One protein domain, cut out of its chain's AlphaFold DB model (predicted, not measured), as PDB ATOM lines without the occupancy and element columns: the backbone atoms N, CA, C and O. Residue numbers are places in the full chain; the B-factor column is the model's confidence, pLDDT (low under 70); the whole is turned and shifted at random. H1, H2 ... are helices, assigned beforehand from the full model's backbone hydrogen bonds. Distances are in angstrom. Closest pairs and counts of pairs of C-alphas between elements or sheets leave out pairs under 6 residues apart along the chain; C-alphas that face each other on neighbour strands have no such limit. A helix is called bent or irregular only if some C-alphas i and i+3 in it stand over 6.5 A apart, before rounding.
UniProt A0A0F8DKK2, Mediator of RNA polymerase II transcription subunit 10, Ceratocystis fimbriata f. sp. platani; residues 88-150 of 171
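What this domain is: This is residues 88 to 150 of the 171 residues of the protein "Mediator of RNA polymerase II transcription subunit 10" of Ceratocystis fimbriata f. sp. platani (UniProt A0A0F8DKK2). One long, straight helix, H1, makes the length of this model, and a short helix, H2, folds back beside its far end as a helical hairpin. The first part of H1, residues 88 to 111, sticks out as a bare arm, and an unnamed tail follows H2. The printed part has 63 residues with two named helices, H1 then H2, and no named strand; the class is all helix. It is extended, with a radius of gyration of the C-alphas of 17.6 A and spans of 58 by 23 by 15 A.

How they stand to each other: Start with H1, residues 88 to 125; after a tight link comes H2, residues 127 to 139. They touch, H1 with residues 115 to 123 alone, and the closest C-alphas, of Cys 123 and Arg 130, are 5.0 A apart. This hairpin runs opposite ways at a shallow tilt of 23 degrees. Every O i to N i+4 pair is within hydrogen-bond range in H1, and 7 of 9 in H2.

Where its parts are: Find C-alpha 88 at (164.724, 127.818, 162.576); from there H1 runs 54.7 A to C-alpha 125. H2 runs 19.5 A to C-alpha 139 at (179.057, 168.056, 156.472); it is irregular, with C-alphas 128 and 131 7.7 A apart.

The domain as a whole: Look to Ile 88 and Glu 128 for the two C-alphas farthest apart, 58.3 A. The printed part has no cut, and pLDDT is under 70 at residues 143 to 150.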
ATOM      1  N   ILE A  88     164.846 126.931 161.422       93.06
ATOM      2  CA  ILE A  88     164.724 127.818 162.576       93.06
ATOM      3  C   ILE A  88     165.932 128.751 162.673       93.06
ATOM      4  O   ILE A  88     165.743 129.928 162.964       93.06
ATOM      5  N   TYR A  89     167.142 128.277 162.363       92.31
ATOM      6  CA  TYR A  89     168.327 129.136 162.338       92.31
ATOM      7  C   TYR A  89     168.199 130.224 161.272       92.31
ATOM      8  O   TYR A  89     168.475 131.389 161.543       92.31
ATOM      9  N   THR A  90     167.758 129.873 160.060       92.19
ATOM     10  CA  THR A  90     167.623 130.862 158.980       92.19
ATOM     11  C   THR A  90     166.568 131.908 159.326       92.19
ATOM     12  O   THR A  90     166.784 133.099 159.100       92.19
ATOM     13  N   ARG A  91     165.465 131.494 159.957       94.62
ATOM     14  CA  ARG A  91     164.466 132.408 160.514       94.62
ATOM     15  C   ARG A  91     165.057 133.321 161.591       94.62
ATOM     16  O   ARG A  91     164.919 134.536 161.485       94.62
ATOM     17  N   GLU A  92     165.715 132.759 162.603       92.81
ATOM     18  CA  GLU A  92     166.340 133.511 163.700       92.81
ATOM     19  C   GLU A  92     167.394 134.498 163.168       92.81
ATOM     20  O   GLU A  92     167.466 135.636 163.629       92.81
ATOM     21  N   PHE A  93     168.153 134.110 162.140       92.56
ATOM     22  CA  PHE A  93     169.125 134.966 161.469       92.56
ATOM     23  C   PHE A  93     168.461 136.162 160.778       92.56
ATOM     24  O   PHE A  93     168.878 137.304 160.980       92.56
ATOM     25  N   VAL A  94     167.398 135.937 159.999       94.88
ATOM     26  CA  VAL A  94     166.658 137.028 159.342       94.88
ATOM     27  C   VAL A  94     166.022 137.958 160.376       94.88
ATOM     28  O   VAL A  94     166.109 139.181 160.242       94.88
ATOM     29  N   GLU A  95     165.434 137.405 161.438       95.62
ATOM     30  CA  GLU A  95     164.872 138.184 162.544       95.62
ATOM     31  C   GLU A  95     165.949 139.030 163.244       95.62
ATOM     32  O   GLU A  95     165.723 140.212 163.530       95.62
ATOM     33  N   LEU A  96     167.139 138.466 163.467       95.25
ATOM     34  CA  LEU A  96     168.280 139.166 164.050       95.25
ATOM     35  C   LEU A  96     168.743 140.322 163.157       95.25
ATOM     36  O   LEU A  96     168.908 141.441 163.646       95.25
ATOM     37  N   VAL A  97     168.902 140.085 161.852       96.44
ATOM     38  CA  VAL A  97     169.309 141.108 160.877       96.44
ATOM     39  C   VAL A  97     168.270 142.223 160.793       96.44
ATOM     40  O   VAL A  97     168.620 143.404 160.813       96.44
ATOM     41  N   HIS A  98     166.980 141.890 160.751       96.62
ATOM     42  CA  HIS A  98     165.916 142.891 160.739       96.62
ATOM     43  C   HIS A  98     165.884 143.726 162.014       96.62
ATOM     44  O   HIS A  98     165.807 144.954 161.928       96.62
ATOM     45  N   ARG A  99     165.999 143.096 163.185       97.00
ATOM     46  CA  ARG A  99     166.086 143.811 164.461       97.00
ATOM     47  C   ARG A  99     167.317 144.716 164.499       97.00
ATOM     48  O   ARG A  99     167.194 145.884 164.857       97.00
ATOM     49  N   GLY A 100     168.480 144.215 164.083       96.62
ATOM     50  CA  GLY A 100     169.723 144.984 164.014       96.62
ATOM     51  C   GLY A 100     169.595 146.211 163.112       96.62
ATOM     52  O   GLY A 100     169.902 147.326 163.535       96.62
ATOM     53  N   ASN A 101     169.042 146.035 161.912       96.62
ATOM     54  CA  ASN A 101     168.816 147.126 160.965       96.62
ATOM     55  C   ASN A 101     167.848 148.180 161.512       96.62
ATOM     56  O   ASN A 101     168.098 149.375 161.363       96.62
ATOM     57  N   GLN A 102     166.768 147.768 162.176       97.19
ATOM     58  CA  GLN A 102     165.835 148.703 162.807       97.19
ATOM     59  C   GLN A 102     166.503 149.497 163.932       97.19
ATOM     60  O   GLN A 102     166.379 150.721 163.969       97.19
ATOM     61  N   VAL A 103     167.261 148.830 164.806       97.25
ATOM     62  CA  VAL A 103     167.982 149.493 165.903       97.25
ATOM     63  C   VAL A 103     169.007 150.488 165.357       97.25
ATOM     64  O   VAL A 103     169.084 151.609 165.857       97.25
ATOM     65  N   MET A 104     169.763 150.127 164.317       97.06
ATOM     66  CA  MET A 104     170.726 151.042 163.692       97.06
ATOM     67  C   MET A 104     170.039 152.256 163.071       97.06
ATOM     68  O   MET A 104     170.446 153.384 163.336       97.06
ATOM     69  N   ARG A 105     168.951 152.054 162.318       95.69
ATOM     70  CA  ARG A 105     168.170 153.161 161.743       95.69
ATOM     71  C   ARG A 105     167.598 154.075 162.825       95.69
ATOM     72  O   ARG A 105     167.673 155.292 162.684       95.69
ATOM     73  N   GLY A 106     167.084 153.507 163.916       96.81
ATOM     74  CA  GLY A 106     166.592 154.267 165.065       96.81
ATOM     75  C   GLY A 106     167.688 155.105 165.723       96.81
ATOM     76  O   GLY A 106     167.485 156.291 165.968       96.81
ATOM     77  N   LYS A 107     168.880 154.528 165.932       97.00
ATOM     78  CA  LYS A 107     170.050 155.258 166.450       97.00
ATOM     79  C   LYS A 107     170.470 156.393 165.522       97.00
ATOM     80  O   LYS A 107     170.655 157.508 165.993       97.00
ATOM     81  N   MET A 108     170.581 156.135 164.219       94.44
ATOM     82  CA  MET A 108     170.915 157.170 163.234       94.44
ATOM     83  C   MET A 108     169.902 158.317 163.262       94.44
ATOM     84  O   MET A 108     170.295 159.478 163.235       94.44
ATOM     85  N   HIS A 109     168.608 158.004 163.371       94.50
ATOM     86  CA  HIS A 109     167.567 159.022 163.462       94.50
ATOM     87  C   HIS A 109     167.651 159.829 164.764       94.50
ATOM     88  O   HIS A 109     167.578 161.052 164.720       94.50
ATOM     89  N   ALA A 110     167.868 159.170 165.906       95.56
ATOM     90  CA  ALA A 110     168.029 159.842 167.193       95.56
ATOM     91  C   ALA A 110     169.259 160.764 167.215       95.56
ATOM     92  O   ALA A 110     169.170 161.890 167.696       95.56
ATOM     93  N   PHE A 111     170.391 160.328 166.650       94.19
ATOM     94  CA  PHE A 111     171.584 161.171 166.533       94.19
ATOM     95  C   PHE A 111     171.380 162.345 165.575       94.19
ATOM     96  O   PHE A 111     171.847 163.442 165.872       94.19
ATOM     97  N   ALA A 112     170.657 162.151 164.468       91.75
ATOM     98  CA  ALA A 112     170.294 163.245 163.571       91.75
ATOM     99  C   ALA A 112     169.403 164.281 164.275       91.75
ATOM    100  O   ALA A 112     169.712 165.466 164.239       91.75
ATOM    101  N   GLN A 113     168.362 163.842 164.990       91.62
ATOM    102  CA  GLN A 113     167.507 164.738 165.777       91.62
ATOM    103  C   GLN A 113     168.294 165.477 166.865       91.62
ATOM    104  O   GLN A 113     168.127 166.681 167.037       91.62
ATOM    105  N   PHE A 114     169.171 164.772 167.586       93.00
ATOM    106  CA  PHE A 114     170.018 165.376 168.610       93.00
ATOM    107  C   PHE A 114     170.946 166.442 168.021       93.00
ATOM    108  O   PHE A 114     171.039 167.532 168.579       93.00
ATOM    109  N   ARG A 115     171.587 166.155 166.880       92.81
ATOM    110  CA  ARG A 115     172.401 167.127 166.140       92.81
ATOM    111  C   ARG A 115     171.581 168.367 165.786       92.81
ATOM    112  O   ARG A 115     172.051 169.470 166.033       92.81
ATOM    113  N   ASP A 116     170.388 168.192 165.224       89.50
ATOM    114  CA  ASP A 116     169.566 169.307 164.741       89.50
ATOM    115  C   ASP A 116     169.109 170.214 165.900       89.50
ATOM    116  O   ASP A 116     169.215 171.435 165.809       89.50
ATOM    117  N   VAL A 117     168.685 169.625 167.025       91.75
ATOM    118  CA  VAL A 117     168.311 170.367 168.243       91.75
ATOM    119  C   VAL A 117     169.521 171.076 168.856       91.75
ATOM    120  O   VAL A 117     169.432 172.243 169.231       91.75
ATOM    121  N   LEU A 118     170.665 170.394 168.949       91.12
ATOM    122  CA  LEU A 118     171.889 170.983 169.488       91.12
ATOM    123  C   LEU A 118     172.365 172.164 168.631       91.12
ATOM    124  O   LEU A 118     172.735 173.200 169.176       91.12
ATOM    125  N   ALA A 119     172.312 172.029 167.305       90.19
ATOM    126  CA  ALA A 119     172.667 173.091 166.376       90.19
ATOM    127  C   ALA A 119     171.770 174.327 166.541       90.19
ATOM    128  O   ALA A 119     172.285 175.445 166.571       90.19
ATOM    129  N   ASP A 120     170.456 174.142 166.710       89.00
ATOM    130  CA  ASP A 120     169.514 175.243 166.948       89.00
ATOM    131  C   ASP A 120     169.836 175.988 168.255       89.00
ATOM    132  O   ASP A 120     170.004 177.210 168.267       89.00
ATOM    133  N   HIS A 121     170.050 175.252 169.350       91.25
ATOM    134  CA  HIS A 121     170.406 175.848 170.640       91.25
ATOM    135  C   HIS A 121     171.745 176.598 170.620       91.25
ATOM    136  O   HIS A 121     171.844 177.665 171.239       91.25
ATOM    137  N   ILE A 122     172.762 176.077 169.923       89.25
ATOM    138  CA  ILE A 122     174.055 176.763 169.773       89.25
ATOM    139  C   ILE A 122     173.870 178.043 168.960       89.25
ATOM    140  O   ILE A 122     174.316 179.095 169.404       89.25
ATOM    141  N   CYS A 123     173.147 177.992 167.838       86.94
ATOM    142  CA  CYS A 123     172.866 179.177 167.029       86.94
ATOM    143  C   CYS A 123     172.211 180.293 167.858       86.94
ATOM    144  O   CYS A 123     172.567 181.463 167.727       86.94
ATOM    145  N   VAL A 124     171.254 179.942 168.719       88.75
ATOM    146  CA  VAL A 124     170.516 180.894 169.563       88.75
ATOM    147  C   VAL A 124     171.397 181.473 170.664       88.75
ATOM    148  O   VAL A 124     171.366 182.679 170.894       88.75
ATOM    149  N   SER A 125     172.170 180.623 171.339       91.94
ATOM    150  CA  SER A 125     172.970 181.024 172.500       91.94
ATOM    151  C   SER A 125     174.272 181.730 172.109       91.94
ATOM    152  O   SER A 125     174.778 182.531 172.890       91.94
ATOM    153  N   MET A 126     174.813 181.424 170.925       89.94
ATOM    154  CA  MET A 126     176.108 181.887 170.414       89.94
ATOM    155  C   MET A 126     175.983 182.256 168.924       89.94
ATOM    156  O   MET A 126     176.294 181.450 168.039       89.94
ATOM    157  N   PRO A 127     175.467 183.456 168.607       87.38
ATOM    158  CA  PRO A 127     175.192 183.855 167.231       87.38
ATOM    159  C   PRO A 127     176.444 183.985 166.348       87.38
ATOM    160  O   PRO A 127     176.328 183.881 165.131       87.38
ATOM    161  N   GLU A 128     177.622 184.170 166.933       89.69
ATOM    162  CA  GLU A 128     178.908 184.247 166.239       89.69
ATOM    163  C   GLU A 128     179.400 182.898 165.690       89.69
ATOM    164  O   GLU A 128     180.210 182.890 164.771       89.69
ATOM    165  N   LEU A 129     178.875 181.768 166.186       89.44
ATOM    166  CA  LEU A 129     179.228 180.415 165.725       89.44
ATOM    167  C   LEU A 129     178.253 179.849 164.677       89.44
ATOM    168  O   LEU A 129     178.376 178.691 164.279       89.44
ATOM    169  N   ARG A 130     177.255 180.624 164.232       88.25
ATOM    170  CA  ARG A 130     176.179 180.129 163.353       88.25
ATOM    171  C   ARG A 130     176.704 179.528 162.051       88.25
ATOM    172  O   ARG A 130     176.291 178.428 161.694       88.25
ATOM    173  N   ASP A 131     177.616 180.219 161.376       88.44
ATOM    174  CA  ASP A 131     178.133 179.779 160.075       88.44
ATOM    175  C   ASP A 131     178.950 178.481 160.200       88.44
ATOM    176  O   ASP A 131     178.778 177.556 159.404       88.44
ATOM    177  N   ASP A 132     179.751 178.358 161.264       90.25
ATOM    178  CA  ASP A 132     180.532 177.152 161.559       90.25
ATOM    179  C   ASP A 132     179.630 175.954 161.902       90.25
ATOM    180  O   ASP A 132     179.847 174.835 161.430       90.25
ATOM    181  N   VAL A 133     178.576 176.173 162.694       90.31
ATOM    182  CA  VAL A 133     177.601 175.130 163.053       90.31
ATOM    183  C   VAL A 133     176.832 174.652 161.822       90.31
ATOM    184  O   VAL A 133     176.635 173.447 161.659       90.31
ATOM    185  N   LEU A 134     176.432 175.564 160.933       87.94
ATOM    186  CA  LEU A 134     175.763 175.214 159.678       87.94
ATOM    187  C   LEU A 134     176.663 174.359 158.780       87.94
ATOM    188  O   LEU A 134     176.205 173.330 158.279       87.94
ATOM    189  N   ALA A 135     177.947 174.711 158.661       89.81
ATOM    190  CA  ALA A 135     178.921 173.921 157.913       89.81
ATOM    191  C   ALA A 135     179.077 172.496 158.484       89.81
ATOM    192  O   ALA A 135     179.125 171.525 157.728       89.81
ATOM    193  N   VAL A 136     179.097 172.339 159.813       90.31
ATOM    194  CA  VAL A 136     179.184 171.022 160.474       90.31
ATOM    195  C   VAL A 136     177.902 170.200 160.295       90.31
ATOM    196  O   VAL A 136     177.965 168.986 160.072       90.31
ATOM    197  N   VAL A 137     176.724 170.824 160.368       91.38
ATOM    198  CA  VAL A 137     175.441 170.139 160.139       91.38
ATOM    199  C   VAL A 137     175.349 169.634 158.700       91.38
ATOM    200  O   VAL A 137     174.980 168.479 158.488       91.38
ATOM    201  N   GLU A 138     175.748 170.447 157.723       89.12
ATOM    202  CA  GLU A 138     175.761 170.059 156.311       89.12
ATOM    203  C   GLU A 138     176.795 168.954 156.034       89.12
ATOM    204  O   GLU A 138     176.465 167.933 155.426       89.12
ATOM    205  N   ALA A 139     178.008 169.074 156.588       88.75
ATOM    206  CA  ALA A 139     179.057 168.056 156.472       88.75
ATOM    207  C   ALA A 139     178.670 166.705 157.101       88.75
ATOM    208  O   ALA A 139     179.136 165.654 156.663       88.75
ATOM    209  N   THR A 140     177.795 166.705 158.110       87.75
ATOM    210  CA  THR A 140     177.271 165.486 158.752       87.75
ATOM    211  C   THR A 140     175.965 164.983 158.121       87.75
ATOM    212  O   THR A 140     175.293 164.115 158.686       87.75
ATOM    213  N   GLY A 141     175.590 165.499 156.943       81.81
ATOM    214  CA  GLY A 141     174.423 165.057 156.172       81.81
ATOM    215  C   GLY A 141     173.083 165.539 156.732       81.81
ATOM    216  O   GLY A 141     172.049 164.916 156.495       81.81
ATOM    217  N   GLY A 142     173.093 166.597 157.541       77.12
ATOM    218  CA  GLY A 142     171.905 167.280 158.039       77.12
ATOM    219  C   GLY A 142     171.436 168.385 157.112       77.12
ATOM    220  O   GLY A 142     172.200 168.911 156.307       77.12
ATOM    221  N   ARG A 143     170.159 168.756 157.232       68.69
ATOM    222  CA  ARG A 143     169.634 169.961 156.590       68.69
ATOM    223  C   ARG A 143     169.735 171.106 157.587       68.69
ATOM    224  O   ARG A 143     169.349 170.923 158.738       68.69
ATOM    225  N   ALA A 144     170.221 172.262 157.136       59.12
ATOM    226  CA  ALA A 144     170.254 173.474 157.947       59.12
ATOM    227  C   ALA A 144     168.881 173.702 158.619       59.12
ATOM    228  O   ALA A 144     167.859 173.628 157.918       59.12
ATOM    229  N   PRO A 145     168.830 173.932 159.946       58.62
ATOM    230  CA  PRO A 145     167.571 174.170 160.636       58.62
ATOM    231  C   PRO A 145     166.873 175.390 160.012       58.62
ATOM    232  O   PRO A 145     167.540 176.375 159.679       58.62
ATOM    233  N   PRO A 146     165.544 175.341 159.795       55.25
ATOM    234  CA  PRO A 146     164.819 176.495 159.287       55.25
ATOM    235  C   PRO A 146     165.006 177.657 160.263       55.25
ATOM    236  O   PRO A 146     164.831 177.484 161.467       55.25
ATOM    237  N   PHE A 147     165.354 178.835 159.743       54.81
ATOM    238  CA  PHE A 147     165.436 180.062 160.529       54.81
ATOM    239  C   PHE A 147     164.119 180.252 161.290       54.81
ATOM    240  O   PHE A 147     163.096 180.544 160.672       54.81
ATOM    241  N   ASN A 148     164.127 180.034 162.608       56.47
ATOM    242  CA  ASN A 148     162.963 180.257 163.454       56.47
ATOM    243  C   ASN A 148     162.974 181.723 163.915       56.47
ATOM    244  O   ASN A 148     163.760 182.076 164.800       56.47
ATOM    245  N   PRO A 149     162.112 182.596 163.360       50.62
ATOM    246  CA  PRO A 149     162.126 184.019 163.689       50.62
ATOM    247  C   PRO A 149     161.711 184.280 165.144       50.62
ATOM    248  O   PRO A 149     161.948 185.364 165.667       50.62
ATOM    249  N   LEU A 150     161.097 183.292 165.810       52.31
ATOM    250  CA  LEU A 150     160.600 183.422 167.178       52.31
ATOM    251  C   LEU A 150     161.693 183.307 168.249       52.31
ATOM    252  O   LEU A 150     161.449 183.713 169.382       52.31
TER     253      LEU A 150